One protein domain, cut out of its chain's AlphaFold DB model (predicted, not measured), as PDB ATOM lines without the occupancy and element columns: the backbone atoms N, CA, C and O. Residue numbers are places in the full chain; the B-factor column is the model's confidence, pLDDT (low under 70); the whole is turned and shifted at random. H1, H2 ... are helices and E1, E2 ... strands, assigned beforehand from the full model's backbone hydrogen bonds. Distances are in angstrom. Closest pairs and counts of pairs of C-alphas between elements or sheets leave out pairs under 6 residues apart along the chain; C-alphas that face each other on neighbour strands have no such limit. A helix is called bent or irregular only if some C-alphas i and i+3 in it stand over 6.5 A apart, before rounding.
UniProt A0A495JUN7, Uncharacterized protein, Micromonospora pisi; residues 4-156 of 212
ATOM      1  N   ASP A   4      33.661  51.373 -44.716       65.25
ATOM      2  CA  ASP A   4      34.421  50.997 -43.520       65.25
ATOM      3  C   ASP A   4      33.709  51.391 -42.224       65.25
ATOM      4  O   ASP A   4      33.801  50.675 -41.228       65.25
ATOM      5  N   ARG A   5      32.942  52.492 -42.221       79.25
ATOM      6  CA  ARG A   5      32.234  52.970 -41.022       79.25
ATOM      7  C   ARG A   5      31.242  51.929 -40.505       79.25
ATOM      8  O   ARG A   5      31.204  51.662 -39.310       79.25
ATOM      9  N   ILE A   6      30.475  51.312 -41.407       78.69
ATOM     10  CA  ILE A   6      29.444  50.315 -41.065       78.69
ATOM     11  C   ILE A   6      30.060  49.084 -40.391       78.69
ATOM     12  O   ILE A   6      29.458  48.498 -39.491       78.69
ATOM     13  N   LEU A   7      31.267  48.707 -40.811       77.00
ATOM     14  CA  LEU A   7      31.952  47.515 -40.321       77.00
ATOM     15  C   LEU A   7      32.787  47.769 -39.057       77.00
ATOM     16  O   LEU A   7      33.077  46.819 -38.339       77.00
ATOM     17  N   THR A   8      33.169  49.018 -38.778       71.50
ATOM     18  CA  THR A   8      34.144  49.351 -37.719       71.50
ATOM     19  C   THR A   8      33.553  50.090 -36.517       71.50
ATOM     20  O   THR A   8      34.186  50.126 -35.461       71.50
ATOM     21  N   GLN A   9      32.354  50.675 -36.629       76.06
ATOM     22  CA  GLN A   9      31.747  51.434 -35.531       76.06
ATOM     23  C   GLN A   9      31.291  50.496 -34.395       76.06
ATOM     24  O   GLN A   9      30.433  49.633 -34.600       76.06
ATOM     25  N   ARG A  10      31.894  50.678 -33.208       66.88
ATOM     26  CA  ARG A  10      31.811  49.764 -32.054       66.88
ATOM     27  C   ARG A  10      30.462  49.764 -31.347       66.88
ATOM     28  O   ARG A  10      29.782  48.744 -31.335       66.88
ATOM     29  N   ASP A  11      30.072  50.912 -30.810       73.00
ATOM     30  CA  ASP A  11      28.998  50.947 -29.810       73.00
ATOM     31  C   ASP A  11      27.615  51.114 -30.443       73.00
ATOM     32  O   ASP A  11      26.611  50.576 -29.980       73.00
ATOM     33  N   HIS A  12      27.549  51.869 -31.533       82.69
ATOM     34  CA  HIS A  12      26.300  52.192 -32.199       82.69
ATOM     35  C   HIS A  12      26.568  52.516 -33.658       82.69
ATOM     36  O   HIS A  12      27.521  53.223 -33.956       82.69
ATOM     37  N   LEU A  13      25.725  52.033 -34.560       86.00
ATOM     38  CA  LEU A  13      25.748  52.350 -35.976       86.00
ATOM     39  C   LEU A  13      24.363  52.836 -36.391       86.00
ATOM     40  O   LEU A  13      23.398  52.094 -36.260       86.00
ATOM     41  N   THR A  14      24.298  54.013 -37.006       88.00
ATOM     42  CA  THR A  14      23.133  54.449 -37.784       88.00
ATOM     43  C   THR A  14      23.521  54.543 -39.252       88.00
ATOM     44  O   THR A  14      24.531  55.180 -39.575       88.00
ATOM     45  N   ALA A  15      22.737  53.930 -40.136       89.38
ATOM     46  CA  ALA A  15      22.966  53.930 -41.577       89.38
ATOM     47  C   ALA A  15      21.654  53.994 -42.371       89.38
ATOM     48  O   ALA A  15      20.624  53.485 -41.927       89.38
ATOM     49  N   MET A  16      21.709  54.578 -43.568       89.62
ATOM     50  CA  MET A  16      20.623  54.479 -44.548       89.62
ATOM     51  C   MET A  16      20.840  53.264 -45.454       89.62
ATOM     52  O   MET A  16      21.967  52.943 -45.842       89.62
ATOM     53  N   VAL A  17      19.753  52.583 -45.805       90.62
ATOM     54  CA  VAL A  17      19.763  51.484 -46.773       90.62
ATOM     55  C   VAL A  17      19.836  52.074 -48.180       90.62
ATOM     56  O   VAL A  17      18.933  52.787 -48.606       90.62
ATOM     57  N   ALA A  18      20.913  51.767 -48.893       90.44
ATOM     58  CA  ALA A  18      21.195  52.193 -50.257       90.44
ATOM     59  C   ALA A  18      22.006  51.102 -50.974       90.44
ATOM     60  O   ALA A  18      22.515  50.178 -50.333       90.44
ATOM     61  N   LEU A  19      22.145  51.186 -52.302       89.81
ATOM     62  CA  LEU A  19      22.814  50.135 -53.086       89.81
ATOM     63  C   LEU A  19      24.267  49.891 -52.637       89.81
ATOM     64  O   LEU A  19      24.734  48.752 -52.674       89.81
ATOM     65  N   ASP A  20      24.962  50.934 -52.178       89.00
ATOM     66  CA  ASP A  20      26.331  50.864 -51.656       89.00
ATOM     67  C   ASP A  20      26.430  50.361 -50.201       89.00
ATOM     68  O   ASP A  20      27.507  49.929 -49.781       89.00
ATOM     69  N   THR A  21      25.326  50.338 -49.442       90.38
ATOM     70  CA  THR A  21      25.304  49.873 -48.042       90.38
ATOM     71  C   THR A  21      24.713  48.480 -47.844       90.38
ATOM     72  O   THR A  21      24.954  47.882 -46.796       90.38
ATOM     73  N   ILE A  22      24.015  47.893 -48.827       90.81
ATOM     74  CA  ILE A  22      23.408  46.551 -48.681       90.81
ATOM     75  C   ILE A  22      24.432  45.486 -48.276       90.81
ATOM     76  O   ILE A  22      24.198  44.728 -47.331       90.81
ATOM     77  N   ALA A  23      25.569  45.417 -48.969       89.25
ATOM     78  CA  ALA A  23      26.594  44.414 -48.690       89.25
ATOM     79  C   ALA A  23      27.199  44.551 -47.275       89.25
ATOM     80  O   ALA A  23      27.148  43.570 -46.527       89.25
ATOM     81  N   PRO A  24      27.720  45.722 -46.847       89.38
ATOM     82  CA  PRO A  24      28.264  45.860 -45.496       89.38
ATOM     83  C   PRO A  24      27.193  45.721 -44.402       89.38
ATOM     84  O   PRO A  24      27.487  45.126 -43.367       89.38
ATOM     85  N   LEU A  25      25.950  46.175 -44.623       90.88
ATOM     86  CA  LEU A  25      24.845  45.954 -43.677       90.88
ATOM     87  C   LEU A  25      24.527  44.468 -43.520       90.88
ATOM     88  O   LEU A  25      24.382  43.993 -42.398       90.88
ATOM     89  N   THR A  26      24.478  43.715 -44.619       91.19
ATOM     90  CA  THR A  26      24.275  42.262 -44.569       91.19
ATOM     91  C   THR A  26      25.366  41.595 -43.734       91.19
ATOM     92  O   THR A  26      25.062  40.771 -42.873       91.19
ATOM     93  N   THR A  27      26.634  41.945 -43.965       88.25
ATOM     94  CA  THR A  27      27.765  41.407 -43.193       88.25
ATOM     95  C   THR A  27      27.631  41.744 -41.713       88.25
ATOM     96  O   THR A  27      27.758  40.852 -40.873       88.25
ATOM     97  N   ARG A  28      27.300  43.000 -41.387       86.25
ATOM     98  CA  ARG A  28      27.092  43.459 -40.009       86.25
ATOM     99  C   ARG A  28      25.961  42.692 -39.323       86.25
ATOM    100  O   ARG A  28      26.154  42.190 -38.224       86.25
ATOM    101  N   VAL A  29      24.821  42.531 -39.993       88.38
ATOM    102  CA  VAL A  29      23.662  41.783 -39.480       88.38
ATOM    103  C   VAL A  29      23.977  40.293 -39.330       88.38
ATOM    104  O   VAL A  29      23.595  39.683 -38.338       88.38
ATOM    105  N   ARG A  30      24.710  39.683 -40.268       86.06
ATOM    106  CA  ARG A  30      25.145  38.283 -40.135       86.06
ATOM    107  C   ARG A  30      26.059  38.087 -38.932       86.06
ATOM    108  O   ARG A  30      25.831  37.151 -38.177       86.06
ATOM    109  N   SER A  31      27.038  38.974 -38.744       80.62
ATOM    110  CA  SER A  31      27.912  38.965 -37.563       80.62
ATOM    111  C   SER A  31      27.084  39.072 -36.285       80.62
ATOM    112  O   SER A  31      27.192  38.230 -35.401       80.62
ATOM    113  N   PHE A  32      26.165  40.039 -36.254       81.00
ATOM    114  CA  PHE A  32      25.250  40.264 -35.143       81.00
ATOM    115  C   PHE A  32      24.426  39.009 -34.788       81.00
ATOM    116  O   PHE A  32      24.238  38.700 -33.615       81.00
ATOM    117  N   LEU A  33      23.972  38.239 -35.784       81.31
ATOM    118  CA  LEU A  33      23.107  37.065 -35.598       81.31
ATOM    119  C   LEU A  33      23.853  35.723 -35.431       81.31
ATOM    120  O   LEU A  33      23.217  34.723 -35.096       81.31
ATOM    121  N   ALA A  34      25.173  35.662 -35.643       76.50
ATOM    122  CA  ALA A  34      25.947  34.409 -35.694       76.50
ATOM    123  C   ALA A  34      26.068  33.662 -34.350       76.50
ATOM    124  O   ALA A  34      26.475  32.504 -34.306       76.50
ATOM    125  N   HIS A  35      25.691  34.295 -33.245       69.00
ATOM    126  CA  HIS A  35      25.925  33.795 -31.890       69.00
ATOM    127  C   HIS A  35      24.872  32.794 -31.373       69.00
ATOM    128  O   HIS A  35      24.835  32.528 -30.174       69.00
ATOM    129  N   GLY A  36      23.973  32.279 -32.224       66.00
ATOM    130  CA  GLY A  36      22.961  31.288 -31.815       66.00
ATOM    131  C   GLY A  36      21.964  31.798 -30.763       66.00
ATOM    132  O   GLY A  36      21.445  31.024 -29.962       66.00
ATOM    133  N   ARG A  37      21.734  33.113 -30.735       71.31
ATOM    134  CA  ARG A  37      20.930  33.803 -29.718       71.31
ATOM    135  C   ARG A  37      19.429  33.624 -29.975       71.31
ATOM    136  O   ARG A  37      19.003  33.508 -31.126       71.31
ATOM    137  N   ARG A  38      18.627  33.685 -28.904       76.94
ATOM    138  CA  ARG A  38      17.170  33.856 -29.003       76.94
ATOM    139  C   ARG A  38      16.841  35.326 -29.241       76.94
ATOM    140  O   ARG A  38      17.475  36.213 -28.678       76.94
ATOM    141  N   ILE A  39      15.859  35.578 -30.088       79.69
ATOM    142  CA  ILE A  39      15.507  36.888 -30.620       79.69
ATOM    143  C   ILE A  39      14.049  37.175 -30.281       79.69
ATOM    144  O   ILE A  39      13.173  36.321 -30.421       79.69
ATOM    145  N   THR A  40      13.800  38.411 -29.876       79.50
ATOM    146  CA  THR A  40      12.479  39.024 -29.876       79.50
ATOM    147  C   THR A  40      12.390  39.981 -31.049       79.50
ATOM    148  O   THR A  40      13.286  40.795 -31.275       79.50
ATOM    149  N   LEU A  41      11.306  39.869 -31.801       83.75
ATOM    150  CA  LEU A  41      10.980  40.739 -32.908       83.75
ATOM    151  C   LEU A  41       9.678  41.469 -32.586       83.75
ATOM    152  O   LEU A  41       8.655  40.830 -32.344       83.75
ATOM    153  N   THR A  42       9.724  42.796 -32.630       83.25
ATOM    154  CA  THR A  42       8.562  43.677 -32.487       83.25
ATOM    155  C   THR A  42       8.339  44.425 -33.796       83.25
ATOM    156  O   THR A  42       9.290  45.008 -34.321       83.25
ATOM    157  N   LYS A  43       7.111  44.438 -34.324       83.00
ATOM    158  CA  LYS A  43       6.717  45.242 -35.494       83.00
ATOM    159  C   LYS A  43       5.598  46.203 -35.137       83.00
ATOM    160  O   LYS A  43       4.640  45.826 -34.469       83.00
ATOM    161  N   ARG A  44       5.701  47.429 -35.638       81.62
ATOM    162  CA  ARG A  44       4.668  48.459 -35.539       81.62
ATOM    163  C   ARG A  44       4.431  49.078 -36.910       81.62
ATOM    164  O   ARG A  44       5.390  49.386 -37.620       81.62
ATOM    165  N   TYR A  45       3.164  49.304 -37.239       75.88
ATOM    166  CA  TYR A  45       2.734  50.004 -38.445       75.88
ATOM    167  C   TYR A  45       2.113  51.338 -38.044       75.88
ATOM    168  O   TYR A  45       1.212  51.384 -37.216       75.88
ATOM    169  N   THR A  46       2.620  52.442 -38.586       69.06
ATOM    170  CA  THR A  46       2.237  53.787 -38.118       69.06
ATOM    171  C   THR A  46       0.803  54.160 -38.484       69.06
ATOM    172  O   THR A  46       0.193  54.972 -37.799       69.06
ATOM    173  N   TYR A  47       0.260  53.579 -39.555       64.25
ATOM    174  CA  TYR A  47      -1.090  53.878 -40.045       64.25
ATOM    175  C   TYR A  47      -2.155  52.920 -39.510       64.25
ATOM    176  O   TYR A  47      -3.295  52.963 -39.967       64.25
ATOM    177  N   GLU A  48      -1.791  52.048 -38.573       66.62
ATOM    178  CA  GLU A  48      -2.722  51.133 -37.937       66.62
ATOM    179  C   GLU A  48      -2.857  51.478 -36.454       66.62
ATOM    180  O   GLU A  48      -1.864  51.642 -35.747       66.62
ATOM    181  N   ASP A  49      -4.094  51.510 -35.961       64.38
ATOM    182  CA  ASP A  49      -4.389  51.596 -34.523       64.38
ATOM    183  C   ASP A  49      -4.192  50.239 -33.810       64.38
ATOM    184  O   ASP A  49      -4.616  50.042 -32.668       64.38
ATOM    185  N   SER A  50      -3.573  49.272 -34.495       63.91
ATOM    186  CA  SER A  50      -3.306  47.935 -33.987       63.91
ATOM    187  C   SER A  50      -2.161  47.959 -32.960       63.91
ATOM    188  O   SER A  50      -1.215  48.748 -33.066       63.91
ATOM    189  N   PRO A  51      -2.223  47.110 -31.917       67.62
ATOM    190  CA  PRO A  51      -1.086  46.929 -31.024       67.62
ATOM    191  C   PRO A  51       0.109  46.347 -31.802       67.62
ATOM    192  O   PRO A  51      -0.099  45.606 -32.764       67.62
ATOM    193  N   PRO A  52       1.359  46.627 -31.382       72.69
ATOM    194  CA  PRO A  52       2.535  46.053 -32.026       72.69
ATOM    195  C   PRO A  52       2.485  44.520 -32.067       72.69
ATOM    196  O   PRO A  52       2.168  43.873 -31.065       72.69
ATOM    197  N   GLU A  53       2.864  43.929 -33.201       78.56
ATOM    198  CA  GLU A  53       3.096  42.487 -33.286       78.56
ATOM    199  C   GLU A  53       4.392  42.143 -32.552       78.56
ATOM    200  O   GLU A  53       5.447  42.704 -32.853       78.56
ATOM    201  N   VAL A  54       4.332  41.185 -31.624       77.75
ATOM    202  CA  VAL A  54       5.513  40.673 -30.920       77.75
ATOM    203  C   VAL A  54       5.651  39.184 -31.142       77.75
ATOM    204  O   VAL A  54       4.729  38.408 -30.899       77.75
ATOM    205  N   THR A  55       6.844  38.771 -31.552       77.00
ATOM    206  CA  THR A  55       7.230  37.365 -31.630       77.00
ATOM    207  C   THR A  55       8.526  37.154 -30.864       77.00
ATOM    208  O   THR A  55       9.524  37.816 -31.134       77.00
ATOM    209  N   VAL A  56       8.522  36.234 -29.902       76.56
ATOM    210  CA  VAL A  56       9.671  35.974 -29.020       76.56
ATOM    211  C   VAL A  56      10.246  34.583 -29.261       76.56
ATOM    212  O   VAL A  56       9.631  33.742 -29.915       76.56
ATOM    213  N   GLY A  57      11.439  34.332 -28.726       73.25
ATOM    214  CA  GLY A  57      12.065  33.014 -28.775       73.25
ATOM    215  C   GLY A  57      12.549  32.583 -30.160       73.25
ATOM    216  O   GLY A  57      12.773  31.392 -30.367       73.25
ATOM    217  N   LEU A  58      12.722  33.535 -31.076       80.00
ATOM    218  CA  LEU A  58      13.147  33.297 -32.446       80.00
ATOM    219  C   LEU A  58      14.649  32.991 -32.531       80.00
ATOM    220  O   LEU A  58      15.441  33.496 -31.752       80.00
ATOM    221  N   ALA A  59      15.067  32.208 -33.509       80.88
ATOM    222  CA  ALA A  59      16.443  31.848 -33.796       80.88
ATOM    223  C   ALA A  59      16.711  32.028 -35.289       80.88
ATOM    224  O   ALA A  59      15.805  31.901 -36.122       80.88
ATOM    225  N   LEU A  60      17.966  32.314 -35.627       85.94
ATOM    226  CA  LEU A  60      18.395  32.457 -37.012       85.94
ATOM    227  C   LEU A  60      18.162  31.154 -37.789       85.94
ATOM    228  O   LEU A  60      18.640  30.095 -37.391       85.94
ATOM    229  N   ASN A  61      17.473  31.244 -38.927       86.19
ATOM    230  CA  ASN A  61      17.330  30.141 -39.876       86.19
ATOM    231  C   ASN A  61      18.181  30.372 -41.131       86.19
ATOM    232  O   ASN A  61      18.970  29.511 -41.504       86.19
ATOM    233  N   ALA A  62      18.032  31.526 -41.786       87.25
ATOM    234  CA  ALA A  62      18.786  31.855 -42.996       87.25
ATOM    235  C   ALA A  62      18.914  33.371 -43.196       87.25
ATOM    236  O   ALA A  62      18.080  34.138 -42.716       87.25
ATOM    237  N   VAL A  63      19.943  33.786 -43.937       89.88
ATOM    238  CA  VAL A  63      20.080  35.155 -44.456       89.88
ATOM    239  C   VAL A  63      20.287  35.090 -45.963       89.88
ATOM    240  O   VAL A  63      21.379  34.753 -46.427       89.88
ATOM    241  N   ASP A  64      19.255  35.448 -46.713       91.69
ATOM    242  CA  ASP A  64      19.241  35.429 -48.172       91.69
ATOM    243  C   ASP A  64      19.554  36.822 -48.710       91.69
ATOM    244  O   ASP A  64      18.896  37.793 -48.344       91.69
ATOM    245  N   VAL A  65      20.556  36.927 -49.578       91.81
ATOM    246  CA  VAL A  65      20.948  38.182 -50.233       91.81
ATOM    247  C   VAL A  65      20.560  38.086 -51.693       91.81
ATOM    248  O   VAL A  65      20.786  37.057 -52.327       91.81
ATOM    249  N   TRP A  66      20.012  39.161 -52.239       93.50
ATOM    250  CA  TRP A  66      19.632  39.233 -53.638       93.50
ATOM    251  C   TRP A  66      20.133  40.530 -54.268       93.50
ATOM    252  O   TRP A  66      20.318  41.554 -53.607       93.50
ATOM    253  N   LYS A  67      20.376  40.467 -55.578       89.75
ATOM    254  CA  LYS A  67      20.839  41.590 -56.387       89.75
ATOM    255  C   LYS A  67      20.199  41.524 -57.769       89.75
ATOM    256  O   LYS A  67      20.131  40.458 -58.374       89.75
ATOM    257  N   GLN A  68      19.753  42.671 -58.246       87.56
ATOM    258  CA  GLN A  68      19.192  42.939 -59.564       87.56
ATOM    259  C   GLN A  68      19.972  44.114 -60.197       87.56
ATOM    260  O   GLN A  68      20.797  44.726 -59.508       87.56
ATOM    261  N   PRO A  69      19.788  44.424 -61.496       84.88
ATOM    262  CA  PRO A  69      20.533  45.497 -62.166       84.88
ATOM    263  C   PRO A  69      20.431  46.867 -61.479       84.88
ATOM    264  O   PRO A  69      21.404  47.615 -61.460       84.88
ATOM    265  N   ASP A  70      19.281  47.167 -60.886       85.75
ATOM    266  CA  ASP A  70      18.932  48.448 -60.273       85.75
ATOM    267  C   ASP A  70      18.413  48.302 -58.834       85.75
ATOM    268  O   ASP A  70      17.893  49.258 -58.262       85.75
ATOM    269  N   ALA A  71      18.570  47.126 -58.222       88.25
ATOM    270  CA  ALA A  71      18.103  46.873 -56.867       88.25
ATOM    271  C   ALA A  71      18.969  45.852 -56.128       88.25
ATOM    272  O   ALA A  71      19.580  44.964 -56.726       88.25
ATOM    273  N   ALA A  72      19.015  45.950 -54.807       91.31
ATOM    274  CA  ALA A  72      19.662  44.958 -53.962       91.31
ATOM    275  C   ALA A  72      18.990  44.898 -52.595       91.31
ATOM    276  O   ALA A  72      18.445  45.887 -52.108       91.31
ATOM    277  N   GLY A  73      19.073  43.743 -51.946       92.69
ATOM    278  CA  GLY A  73      18.522  43.585 -50.614       92.69
ATOM    279  C   GLY A  73      18.929  42.289 -49.948       92.69
ATOM    280  O   GLY A  73      19.620  41.442 -50.519       92.69
ATOM    281  N   PHE A  74      18.481  42.139 -48.709       93.75
ATOM    282  CA  PHE A  74      18.611  40.892 -47.976       93.75
ATOM    283  C   PHE A  74      17.385  40.633 -47.106       93.75
ATOM    284  O   PHE A  74      16.654  41.544 -46.715       93.75
ATOM    285  N   THR A  75      17.153  39.363 -46.806       93.19
ATOM    286  CA  THR A  75      16.076  38.891 -45.940       93.19
ATOM    287  C   THR A  75      16.650  37.936 -44.909       93.19
ATOM    288  O   THR A  75      17.350  36.985 -45.246       93.19
ATOM    289  N   VAL A  76      16.350  38.195 -43.644       90.88
ATOM    290  CA  VAL A  76      16.656  37.334 -42.507       90.88
ATOM    291  C   VAL A  76      15.407  36.540 -42.163       90.88
ATOM    292  O   VAL A  76      14.358  37.112 -41.876       90.88
ATOM    293  N   ARG A  77      15.534  35.216 -42.174       88.50
ATOM    294  CA  ARG A  77      14.482  34.255 -41.836       88.50
ATOM    295  C   ARG A  77      14.734  33.681 -40.447       88.50
ATOM    296  O   ARG A  77      15.866  33.295 -40.143       88.50
ATOM    297  N   LEU A  78      13.679  33.573 -39.645       85.69
ATOM    298  CA  LEU A  78      13.710  33.154 -38.244       85.69
ATOM    299  C   LEU A  78      12.758  31.959 -37.975       85.69
ATOM    300  O   LEU A  78      11.803  31.748 -38.721       85.69
ATOM    301  N   LYS A  79      13.038  31.168 -36.926       76.81
ATOM    302  CA  LYS A  79      12.295  29.971 -36.427       76.81
ATOM    303  C   LYS A  79      12.202  30.005 -34.885       76.81
ATOM    304  O   LYS A  79      13.008  30.731 -34.332       76.81
ATOM    305  N   PRO A  80      11.362  29.242 -34.151       53.59
ATOM    306  CA  PRO A  80      10.490  28.143 -34.576       53.59
ATOM    307  C   PRO A  80       9.034  28.584 -34.817       53.59
ATOM    308  O   PRO A  80       8.533  29.471 -34.138       53.59
ATOM    309  N   GLY A  81       8.357  27.964 -35.791       58.03
ATOM    310  CA  GLY A  81       6.944  28.217 -36.111       58.03
ATOM    311  C   GLY A  81       6.716  28.627 -37.570       58.03
ATOM    312  O   GLY A  81       7.227  27.985 -38.489       58.03
ATOM    313  N   ILE A  82       5.953  29.706 -37.778       55.12
ATOM    314  CA  ILE A  82       5.739  30.357 -39.083       55.12
ATOM    315  C   ILE A  82       7.038  31.062 -39.498       55.12
ATOM    316  O   ILE A  82       7.780  31.544 -38.645       55.12
ATOM    317  N   LEU A  83       7.332  31.124 -40.801       59.72
ATOM    318  CA  LEU A  83       8.480  31.860 -41.331       59.72
ATOM    319  C   LEU A  83       8.359  33.357 -40.989       59.72
ATOM    320  O   LEU A  83       7.805  34.138 -41.759       59.72
ATOM    321  N   VAL A  84       8.885  33.757 -39.832       78.62
ATOM    322  CA  VAL A  84       9.026  35.163 -39.454       78.62
ATOM    323  C   VAL A  84      10.281  35.696 -40.120       78.62
ATOM    324  O   VAL A  84      11.341  35.069 -40.084       78.62
ATOM    325  N   GLN A  85      10.164  36.860 -40.748       85.44
ATOM    326  CA  GLN A  85      11.283  37.483 -41.435       85.44
ATOM    327  C   GLN A  85      11.305  38.998 -41.258       85.44
ATOM    328  O   GLN A  85      10.267  39.648 -41.074       85.44
ATOM    329  N   PHE A  86      12.513  39.541 -41.360       89.56
ATOM    330  CA  PHE A  86      12.781  40.960 -41.558       89.56
ATOM    331  C   PHE A  86      13.820  41.117 -42.667       89.56
ATOM    332  O   PHE A  86      14.569  40.192 -42.970       89.56
ATOM    333  N   GLY A  87      13.865  42.276 -43.305       89.75
ATOM    334  CA  GLY A  87      14.768  42.494 -44.422       89.75
ATOM    335  C   GLY A  87      14.803  43.946 -44.837       89.75
ATOM    336  O   GLY A  87      14.038  44.770 -44.340       89.75
ATOM    337  N   MET A  88      15.727  44.240 -45.738       90.69
ATOM    338  CA  MET A  88      15.966  45.577 -46.256       90.69
ATOM    339  C   MET A  88      16.228  45.478 -47.745       90.69
ATOM    340  O   MET A  88      16.866  44.529 -48.208       90.69
ATOM    341  N   ALA A  89      15.753  46.472 -48.478       89.88
ATOM    342  CA  ALA A  89      15.953  46.581 -49.905       89.88
ATOM    343  C   ALA A  89      16.235  48.037 -50.265       89.88
ATOM    344  O   ALA A  89      15.686  48.947 -49.644       89.88
ATOM    345  N   ALA A  90      17.076  48.229 -51.271       88.75
ATOM    346  CA  ALA A  90      17.271  49.494 -51.954       88.75
ATOM    347  C   ALA A  90      16.962  49.291 -53.439       88.75
ATOM    348  O   ALA A  90      17.469  48.343 -54.047       88.75
ATOM    349  N   TYR A  91      16.169  50.193 -54.011       83.00
ATOM    350  CA  TYR A  91      15.861  50.246 -55.437       83.00
ATOM    351  C   TYR A  91      16.310  51.601 -55.989       83.00
ATOM    352  O   TYR A  91      16.027  52.640 -55.395       83.00
ATOM    353  N   ALA A  92      16.964  51.631 -57.149       78.25
ATOM    354  CA  ALA A  92      17.369  52.886 -57.784       78.25
ATOM    355  C   ALA A  92      16.154  53.777 -58.113       78.25
ATOM    356  O   ALA A  92      16.248  55.004 -58.051       78.25
ATOM    357  N   SER A  93      14.996  53.167 -58.404       72.38
ATOM    358  CA  SER A  93      13.716  53.857 -58.612       72.38
ATOM    359  C   SER A  93      13.191  54.576 -57.368       72.38
ATOM    360  O   SER A  93      12.443  55.545 -57.505       72.38
ATOM    361  N   ASP A  94      13.609  54.164 -56.167       66.69
ATOM    362  CA  ASP A  94      13.284  54.874 -54.925       66.69
ATOM    363  C   ASP A  94      14.042  56.204 -54.812       66.69
ATOM    364  O   ASP A  94      13.793  56.980 -53.891       66.69
ATOM    365  N   GLY A  95      14.930  56.504 -55.771       63.91
ATOM    366  CA  GLY A  95      15.632  57.774 -55.944       63.91
ATOM    367  C   GLY A  95      16.975  57.860 -55.221       63.91
ATOM    368  O   GLY A  95      17.634  58.892 -55.331       63.91
ATOM    369  N   ASP A  96      17.381  56.809 -54.499       70.25
ATOM    370  CA  ASP A  96      18.635  56.754 -53.743       70.25
ATOM    371  C   ASP A  96      19.517  55.603 -54.208       70.25
ATOM    372  O   ASP A  96      19.166  54.428 -54.123       70.25
ATOM    373  N   VAL A  97      20.714  55.957 -54.664       80.25
ATOM    374  CA  VAL A  97      21.748  54.993 -55.057       80.25
ATOM    375  C   VAL A  97      22.876  54.898 -54.030       80.25
ATOM    376  O   VAL A  97      23.548  53.872 -53.978       80.25
ATOM    377  N   THR A  98      23.065  55.926 -53.192       88.31
ATOM    378  CA  THR A  98      24.106  55.969 -52.150       88.31
ATOM    379  C   THR A  98      23.560  56.388 -50.790       88.31
ATOM    380  O   THR A  98      22.586  57.141 -50.707       88.31
ATOM    381  N   GLU A  99      24.236  55.973 -49.714       88.00
ATOM    382  CA  GLU A  99      23.887  56.364 -48.337       88.00
ATOM    383  C   GLU A  99      23.825  57.890 -48.163       88.00
ATOM    384  O   GLU A  99      22.936  58.429 -47.508       88.00
ATOM    385  N   GLN A 100      24.776  58.605 -48.768       86.50
ATOM    386  CA  GLN A 100      24.865  60.059 -48.664       86.50
ATOM    387  C   GLN A 100      23.687  60.756 -49.357       86.50
ATOM    388  O   GLN A 100      23.186  61.750 -48.834       86.50
ATOM    389  N   ALA A 101      23.241  60.244 -50.509       85.06
ATOM    390  CA  ALA A 101      22.065  60.766 -51.202       85.06
ATOM    391  C   ALA A 101      20.788  60.528 -50.381       85.06
ATOM    392  O   ALA A 101      20.006  61.464 -50.194       85.06
ATOM    393  N   ALA A 102      20.649  59.331 -49.799       83.69
ATOM    394  CA  ALA A 102      19.538  58.997 -48.912       83.69
ATOM    395  C   ALA A 102      19.482  59.919 -47.685       83.69
ATOM    396  O   ALA A 102      18.421  60.438 -47.338       83.69
ATOM    397  N   TRP A 103      20.631  60.207 -47.065       83.56
ATOM    398  CA  TRP A 103      20.713  61.166 -45.961       83.56
ATOM    399  C   TRP A 103      20.377  62.595 -46.376       83.56
ATOM    400  O   TRP A 103      19.661  63.283 -45.650       83.56
ATOM    401  N   ALA A 104      20.871  63.059 -47.525       82.25
ATOM    402  CA  ALA A 104      20.554  64.396 -48.023       82.25
ATOM    403  C   ALA A 104      19.047  64.560 -48.270       82.25
ATOM    404  O   ALA A 104      18.483  65.609 -47.973       82.25
ATOM    405  N   ARG A 105      18.384  63.510 -48.762       76.00
ATOM    406  CA  ARG A 105      16.930  63.482 -48.939       76.00
ATOM    407  C   ARG A 105      16.149  63.401 -47.640       76.00
ATOM    408  O   ARG A 105      15.116  64.049 -47.537       76.00
ATOM    409  N   TYR A 106      16.625  62.630 -46.668       74.50
ATOM    410  CA  TYR A 106      16.001  62.556 -45.347       74.50
ATOM    411  C   TYR A 106      15.916  63.947 -44.694       74.50
ATOM    412  O   TYR A 106      14.890  64.310 -44.120       74.50
ATOM    413  N   HIS A 107      16.976  64.744 -44.855       75.00
ATOM    414  CA  HIS A 107      17.071  66.119 -44.357       75.00
ATOM    415  C   HIS A 107      16.478  67.178 -45.299       75.00
ATOM    416  O   HIS A 107      16.477  68.357 -44.952       75.00
ATOM    417  N   ALA A 108      16.001  66.794 -46.484       68.81
ATOM    418  CA  ALA A 108      15.292  67.708 -47.371       68.81
ATOM    419  C   ALA A 108      13.848  67.925 -46.877       68.81
ATOM    420  O   ALA A 108      13.304  67.094 -46.143       68.81
ATOM    421  N   ASP A 109      13.222  69.026 -47.308       60.41
ATOM    422  CA  ASP A 109      11.814  69.328 -47.013       60.41
ATOM    423  C   ASP A 109      10.874  68.157 -47.366       60.41
ATOM    424  O   ASP A 109      11.153  67.340 -48.254       60.41
ATOM    425  N   THR A 110       9.745  68.085 -46.652       60.09
ATOM    426  CA  THR A 110       8.838  66.925 -46.538       60.09
ATOM    427  C   THR A 110       8.425  66.290 -47.864       60.09
ATOM    428  O   THR A 110       8.322  65.066 -47.940       60.09
ATOM    429  N   ASP A 111       8.286  67.076 -48.932       56.19
ATOM    430  CA  ASP A 111       7.849  66.603 -50.254       56.19
ATOM    431  C   ASP A 111       8.863  65.664 -50.943       56.19
ATOM    432  O   ASP A 111       8.559  65.023 -51.952       56.19
ATOM    433  N   ARG A 112      10.090  65.563 -50.408       53.56
ATOM    434  CA  ARG A 112      11.172  64.711 -50.934       53.56
ATOM    435  C   ARG A 112      11.480  63.476 -50.086       53.56
ATOM    436  O   ARG A 112      12.294  62.649 -50.517       53.56
ATOM    437  N   ARG A 113      10.818  63.297 -48.937       59.84
ATOM    438  CA  ARG A 113      10.940  62.106 -48.077       59.84
ATOM    439  C   ARG A 113      10.190  60.916 -48.714       59.84
ATOM    440  O   ARG A 113       9.173  60.462 -48.215       59.84
ATOM    441  N   ARG A 114      10.643  60.449 -49.887       65.06
ATOM    442  CA  ARG A 114      10.149  59.212 -50.534       65.06
ATOM    443  C   ARG A 114      10.727  57.974 -49.847       65.06
ATOM    444  O   ARG A 114      11.675  58.122 -49.080       65.06
ATOM    445  N   ASN A 115      10.198  56.793 -50.188       75.44
ATOM    446  CA  ASN A 115      10.615  55.468 -49.712       75.44
ATOM    447  C   ASN A 115      12.094  55.404 -49.315       75.44
ATOM    448  O   ASN A 115      12.976  55.578 -50.155       75.44
ATOM    449  N   MET A 116      12.353  55.188 -48.030       83.19
ATOM    450  CA  MET A 116      13.706  55.100 -47.491       83.19
ATOM    451  C   MET A 116      13.714  54.221 -46.253       83.19
ATOM    452  O   MET A 116      12.705  54.108 -45.561       83.19
ATOM    453  N   THR A 117      14.847  53.584 -45.973       89.06
ATOM    454  CA  THR A 117      15.001  52.745 -44.783       89.06
ATOM    455  C   THR A 117      16.239  53.170 -44.008       89.06
ATOM    456  O   THR A 117      17.313  53.317 -44.586       89.06
ATOM    457  N   ARG A 118      16.092  53.346 -42.695       89.56
ATOM    458  CA  ARG A 118      17.175  53.600 -41.738       89.56
ATOM    459  C   ARG A 118      17.339  52.379 -40.864       89.56
ATOM    460  O   ARG A 118      16.360  51.753 -40.455       89.56
ATOM    461  N   VAL A 119      18.590  52.088 -40.561       90.56
ATOM    462  CA  VAL A 119      18.999  51.003 -39.690       90.56
ATOM    463  C   VAL A 119      19.809  51.578 -38.551       90.56
ATOM    464  O   VAL A 119      20.778  52.297 -38.782       90.56
ATOM    465  N   ASP A 120      19.424  51.213 -37.341       90.19
ATOM    466  CA  ASP A 120      20.133  51.507 -36.110       90.19
ATOM    467  C   ASP A 120      20.583  50.167 -35.501       90.19
ATOM    468  O   ASP A 120      19.750  49.330 -35.163       90.19
ATOM    469  N   ILE A 121      21.890  49.933 -35.382       86.81
ATOM    470  CA  ILE A 121      22.472  48.725 -34.778       86.81
ATOM    471  C   ILE A 121      23.238  49.132 -33.519       86.81
ATOM    472  O   ILE A 121      24.009  50.089 -33.534       86.81
ATOM    473  N   THR A 122      23.039  48.406 -32.428       84.19
ATOM    474  CA  THR A 122      23.847  48.500 -31.205       84.19
ATOM    475  C   THR A 122      24.499  47.138 -31.005       84.19
ATOM    476  O   THR A 122      23.768  46.162 -30.897       84.19
ATOM    477  N   GLY A 123      25.835  47.072 -31.015       79.06
ATOM    478  CA  GLY A 123      26.611  45.842 -30.799       79.06
ATOM    479  C   GLY A 123      26.788  44.903 -32.005       79.06
ATOM    480  O   GLY A 123      26.683  45.306 -33.167       79.06
ATOM    481  N   GLY A 124      27.128  43.639 -31.716       71.00
ATOM    482  CA  GLY A 124      27.300  42.528 -32.669       71.00
ATOM    483  C   GLY A 124      28.466  42.651 -33.652       71.00
ATOM    484  O   GLY A 124      28.298  42.358 -34.845       71.00
ATOM    485  N   LEU A 125      29.624  43.159 -33.205       71.88
ATOM    486  CA  LEU A 125      30.850  43.100 -34.018       71.88
ATOM    487  C   LEU A 125      31.385  41.671 -34.115       71.88
ATOM    488  O   LEU A 125      31.015  40.815 -33.308       71.88
ATOM    489  N   PRO A 126      32.270  41.410 -35.093       66.50
ATOM    490  CA  PRO A 126      33.133  40.244 -35.030       66.50
ATOM    491  C   PRO A 126      33.828  40.198 -33.663       66.50
ATOM    492  O   PRO A 126      34.329  41.218 -33.196       66.50
ATOM    493  N   ASP A 127      33.816  39.026 -33.033       69.75
ATOM    494  CA  ASP A 127      34.446  38.735 -31.736       69.75
ATOM    495  C   ASP A 127      33.788  39.352 -30.485       69.75
ATOM    496  O   ASP A 127      34.243  39.085 -29.369       69.75
ATOM    497  N   ASP A 128      32.682  40.095 -30.620       71.19
ATOM    498  CA  ASP A 128      31.916  40.567 -29.461       71.19
ATOM    499  C   ASP A 128      31.106  39.431 -28.810       71.19
ATOM    500  O   ASP A 128      30.535  38.557 -29.467       71.19
ATOM    501  N   GLY A 129      31.006  39.465 -27.479       67.75
ATOM    502  CA  GLY A 129      30.071  38.624 -26.734       67.75
ATOM    503  C   GLY A 129      28.629  39.149 -26.809       67.75
ATOM    504  O   GLY A 129      28.405  40.305 -27.161       67.75
ATOM    505  N   PRO A 130      27.623  38.329 -26.464       67.94
ATOM    506  CA  PRO A 130      26.251  38.802 -26.318       67.94
ATOM    507  C   PRO A 130      26.113  39.819 -25.187       67.94
ATOM    508  O   PRO A 130      26.395  39.497 -24.031       67.94
ATOM    509  N   ALA A 131      25.619  41.013 -25.518       71.19
ATOM    510  CA  ALA A 131      25.233  42.026 -24.547       71.19
ATOM    511  C   ALA A 131      23.709  42.203 -24.496       71.19
ATOM    512  O   ALA A 131      22.973  41.891 -25.433       71.19
ATOM    513  N   ARG A 132      23.224  42.689 -23.351       66.81
ATOM    514  CA  ARG A 132      21.789  42.862 -23.068       66.81
ATOM    515  C   ARG A 132      21.137  43.930 -23.951       66.81
ATOM    516  O   ARG A 132      19.939  43.876 -24.203       66.81
ATOM    517  N   ASP A 133      21.907  44.932 -24.336       72.00
ATOM    518  CA  ASP A 133      21.495  46.106 -25.101       72.00
ATOM    519  C   ASP A 133      21.693  45.946 -26.614       72.00
ATOM    520  O   ASP A 133      21.336  46.850 -27.377       72.00
ATOM    521  N   ASP A 134      22.186  44.784 -27.051       78.25
ATOM    522  CA  ASP A 134      22.352  44.462 -28.461       78.25
ATOM    523  C   ASP A 134      20.996  44.450 -29.183       78.25
ATOM    524  O   ASP A 134      20.080  43.691 -28.841       78.25
ATOM    525  N   ARG A 135      20.873  45.278 -30.228       85.19
ATOM    526  CA  ARG A 135      19.639  45.399 -31.023       85.19
ATOM    527  C   ARG A 135      19.888  45.831 -32.463       85.19
ATOM    528  O   ARG A 135      20.871  46.506 -32.761       85.19
ATOM    529  N   ILE A 136      18.916  45.534 -33.322       88.25
ATOM    530  CA  ILE A 136      18.740  46.143 -34.644       88.25
ATOM    531  C   ILE A 136      17.356  46.799 -34.670       88.25
ATOM    532  O   ILE A 136      16.352  46.125 -34.462       88.25
ATOM    533  N   ALA A 137      17.280  48.095 -34.949       89.25
ATOM    534  CA  ALA A 137      16.035  48.795 -35.236       89.25
ATOM    535  C   ALA A 137      16.010  49.228 -36.704       89.25
ATOM    536  O   ALA A 137      16.976  49.783 -37.226       89.25
ATOM    537  N   ILE A 138      14.900  48.942 -37.372       91.06
ATOM    538  CA  ILE A 138      14.676  49.187 -38.792       91.06
ATOM    539  C   ILE A 138      13.464  50.090 -38.904       91.06
ATOM    540  O   ILE A 138      12.396  49.760 -38.393       91.06
ATOM    541  N   ARG A 139      13.617  51.213 -39.594       87.50
ATOM    542  CA  ARG A 139      12.527  52.146 -39.869       87.50
ATOM    543  C   ARG A 139      12.407  52.311 -41.363       87.50
ATOM    544  O   ARG A 139      13.382  52.689 -42.004       87.50
ATOM    545  N   ALA A 140      11.239  52.004 -41.902       86.38
ATOM    546  CA  ALA A 140      10.918  52.194 -43.305       86.38
ATOM    547  C   ALA A 140       9.918  53.342 -43.426       86.38
ATOM    548  O   ALA A 140       8.826  53.278 -42.859       86.38
ATOM    549  N   TRP A 141      10.290  54.390 -44.152       80.81
ATOM    550  CA  TRP A 141       9.424  55.514 -44.485       80.81
ATOM    551  C   TRP A 141       8.791  55.298 -45.850       80.81
ATOM    552  O   TRP A 141       9.433  54.760 -46.748       80.81
ATOM    553  N   ASN A 142       7.561  55.769 -46.006       75.75
ATOM    554  CA  ASN A 142       6.951  56.049 -47.297       75.75
ATOM    555  C   ASN A 142       6.793  57.576 -47.457       75.75
ATOM    556  O   ASN A 142       7.205  58.355 -46.596       75.75
ATOM    557  N   GLN A 143       6.155  58.008 -48.543       70.75
ATOM    558  CA  GLN A 143       5.886  59.427 -48.830       70.75
ATOM    559  C   GLN A 143       5.016  60.160 -47.785       70.75
ATOM    560  O   GLN A 143       4.882  61.376 -47.850       70.75
ATOM    561  N   HIS A 144       4.395  59.436 -46.853       66.94
ATOM    562  CA  HIS A 144       3.510  59.966 -45.818       66.94
ATOM    563  C   HIS A 144       4.145  59.929 -44.415       66.94
ATOM    564  O   HIS A 144       3.470  60.279 -43.446       66.94
ATOM    565  N   GLY A 145       5.401  59.483 -44.273       68.94
ATOM    566  CA  GLY A 145       6.084  59.338 -42.982       68.94
ATOM    567  C   GLY A 145       6.619  57.927 -42.721       68.94
ATOM    568  O   GLY A 145       6.772  57.126 -43.642       68.94
ATOM    569  N   VAL A 146       6.961  57.621 -41.462       69.94
ATOM    570  CA  VAL A 146       7.375  56.259 -41.070       69.94
ATOM    571  C   VAL A 146       6.196  55.332 -41.329       69.94
ATOM    572  O   VAL A 146       5.135  55.547 -40.767       69.94
ATOM    573  N   CYS A 147       6.369  54.298 -42.140       78.81
ATOM    574  CA  CYS A 147       5.341  53.303 -42.427       78.81
ATOM    575  C   CYS A 147       5.452  52.104 -41.481       78.81
ATOM    576  O   CYS A 147       4.450  51.610 -40.963       78.81
ATOM    577  N   THR A 148       6.679  51.641 -41.241       84.00
ATOM    578  CA  THR A 148       6.938  50.446 -40.436       84.00
ATOM    579  C   THR A 148       8.176  50.638 -39.578       84.00
ATOM    580  O   THR A 148       9.226  51.051 -40.073       84.00
ATOM    581  N   GLU A 149       8.066  50.275 -38.304       85.50
ATOM    582  CA  GLU A 149       9.196  50.099 -37.399       85.50
ATOM    583  C   GLU A 149       9.313  48.614 -37.031       85.50
ATOM    584  O   GLU A 149       8.332  47.969 -36.668       85.50
ATOM    585  N   THR A 150      10.509  48.046 -37.166       87.88
ATOM    586  CA  THR A 150      10.830  46.681 -36.736       87.88
ATOM    587  C   THR A 150      12.022  46.721 -35.794       87.88
ATOM    588  O   THR A 150      13.095  47.185 -36.175       87.88
ATOM    589  N   VAL A 151      11.853  46.208 -34.580       86.00
ATOM    590  CA  VAL A 151      12.917  46.098 -33.578       86.00
ATOM    591  C   VAL A 151      13.237  44.629 -33.358       86.00
ATOM    592  O   VAL A 151      12.358  43.824 -33.067       86.00
ATOM    593  N   VAL A 152      14.512  44.291 -33.493       85.38
ATOM    594  CA  VAL A 152      15.082  42.968 -33.262       85.38
ATOM    595  C   VAL A 152      16.006  43.089 -32.059       85.38
ATOM    596  O   VAL A 152      17.044  43.744 -32.135       85.38
ATOM    597  N   ALA A 153      15.618  42.486 -30.944       80.88
ATOM    598  CA  ALA A 153      16.383  42.484 -29.703       80.88
ATOM    599  C   ALA A 153      16.727  41.049 -29.304       80.88
ATOM    600  O   ALA A 153      15.988  40.118 -29.633       80.88
ATOM    601  N   PHE A 154      17.832  40.855 -28.591       73.56
ATOM    602  CA  PHE A 154      18.139  39.540 -28.040       73.56
ATOM    603  C   PHE A 154      17.417  39.298 -26.723       73.56
ATOM    604  O   PHE A 154      17.333  40.168 -25.859       73.56
ATOM    605  N   ASP A 155      16.899  38.085 -26.594       65.88
ATOM    606  CA  ASP A 155      16.318  37.556 -25.374       65.88
ATOM    607  C   ASP A 155      17.455  36.940 -24.529       65.88
ATOM    608  O   ASP A 155      18.021  35.919 -24.935       65.88
ATOM    609  N   PRO A 156      17.838  37.537 -23.381       51.75
ATOM    610  CA  PRO A 156      18.856  36.963 -22.504       51.75
ATOM    611  C   PRO A 156      18.358  35.730 -21.724       51.75
ATOM    612  O   PRO A 156      19.126  35.155 -20.953       51.75
TER     613      PRO A 156
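This is residues 4 to 156 of the 212 residues of an uncharacterized protein of Micromonospora pisi (UniProt A0A495JUN7). One long, twisted sheet is folded back on itself like a partly closed barrel: E1, E6, E7, E8 and E2 make one leaf, E4 and E5 the other, and the bent strand E3 is the hinge. H2 sits between the leaves, mostly on E3 and E4, while small H1 packs on H2 and H3 packs by E1 and E6. The printed part has 153 residues, in the order H1 E1 H2 E2 E3 E4 E5 H3 E6 E7 E8, and its class is mixed, helices and strands. The antiparallel sheet runs E1 E6 E7 E8 E2 E3 E4 E5. The whole is compact, with a radius of gyration of the C-alphas of 15.3 A and spans of 42 by 40 by 29 A.

H1, residues 4 to 8, begins at C-alpha 4 (34.421, 50.997, -43.520). E1 is residues 13 to 16, and H2, residues 22 to 33, is 16.2 A long. E2 is residues 38 to 45, 23.6 A. E3, residues 53 to 67, 29.1 A, bends by 109 degrees at Gly 57, C-alpha (12.065, 33.014, -28.775). E4 is residues 71 to 79, 27.2 A, and E5 residues 84 to 91, 23.0 A. H3 is residues 99 to 106, E6 residues 116 to 122, 20.3 A, and E7 residues 135 to 142, 23.2 A. E8, residues 145 to 155, 29.8 A, ends at C-alpha 155 (16.318, 37.556, -25.374).

E2 E3 E4 E5 and E6 E7 E8 are meanders, each strand the antiparallel neighbour of the one before. E3 is staggered: its residues 53 to 58 pair with E2 (N 41 and O 55, 2.8 A) and 59 to 67 with E4 (N 64 and O 75, 2.9 A). Within hydrogen-bond range are also N 74 and O 88 of E4 and E5, 2.9 A, and N 42 and O 151 of E2 and E8, 2.9 A. E7 pairs with E8 through N 138 and O 150, 2.8 A, and with E6 through N 120 and O 137, 2.8 A; edge strand E1 pairs with E6 through N 15 and O 119, 2.9 A. Between the leaves, the closest C-alphas of E5 and E6 are those of Met 88 and Thr 117, 7.4 A. H2 is on the sheet; its closest C-alpha pair with E4 is Ile 22 and Gly 73, 6.0 A. H1 only grazes the sheet and touches H2, residues 24 to 28 alone, closest C-alphas Leu 7 and Arg 28, 6.3 A. H3 is on the sheet, with the C-alphas of Met 16 and Glu 99 5.3 A apart, and is apart from H1 and H2. In H1, H2 and H3 every O i to N i+4 pair is within hydrogen-bond range.

The C-alphas farthest apart, Pro 80 and Asp 109, are 43.0 A apart. The printed part has no cut. The one long link, E6 to E7, has 12 residues. Mean pLDDT of the printed part is 79.2; 33 residues are under 70, among them 46 to 51 and 108 to 114.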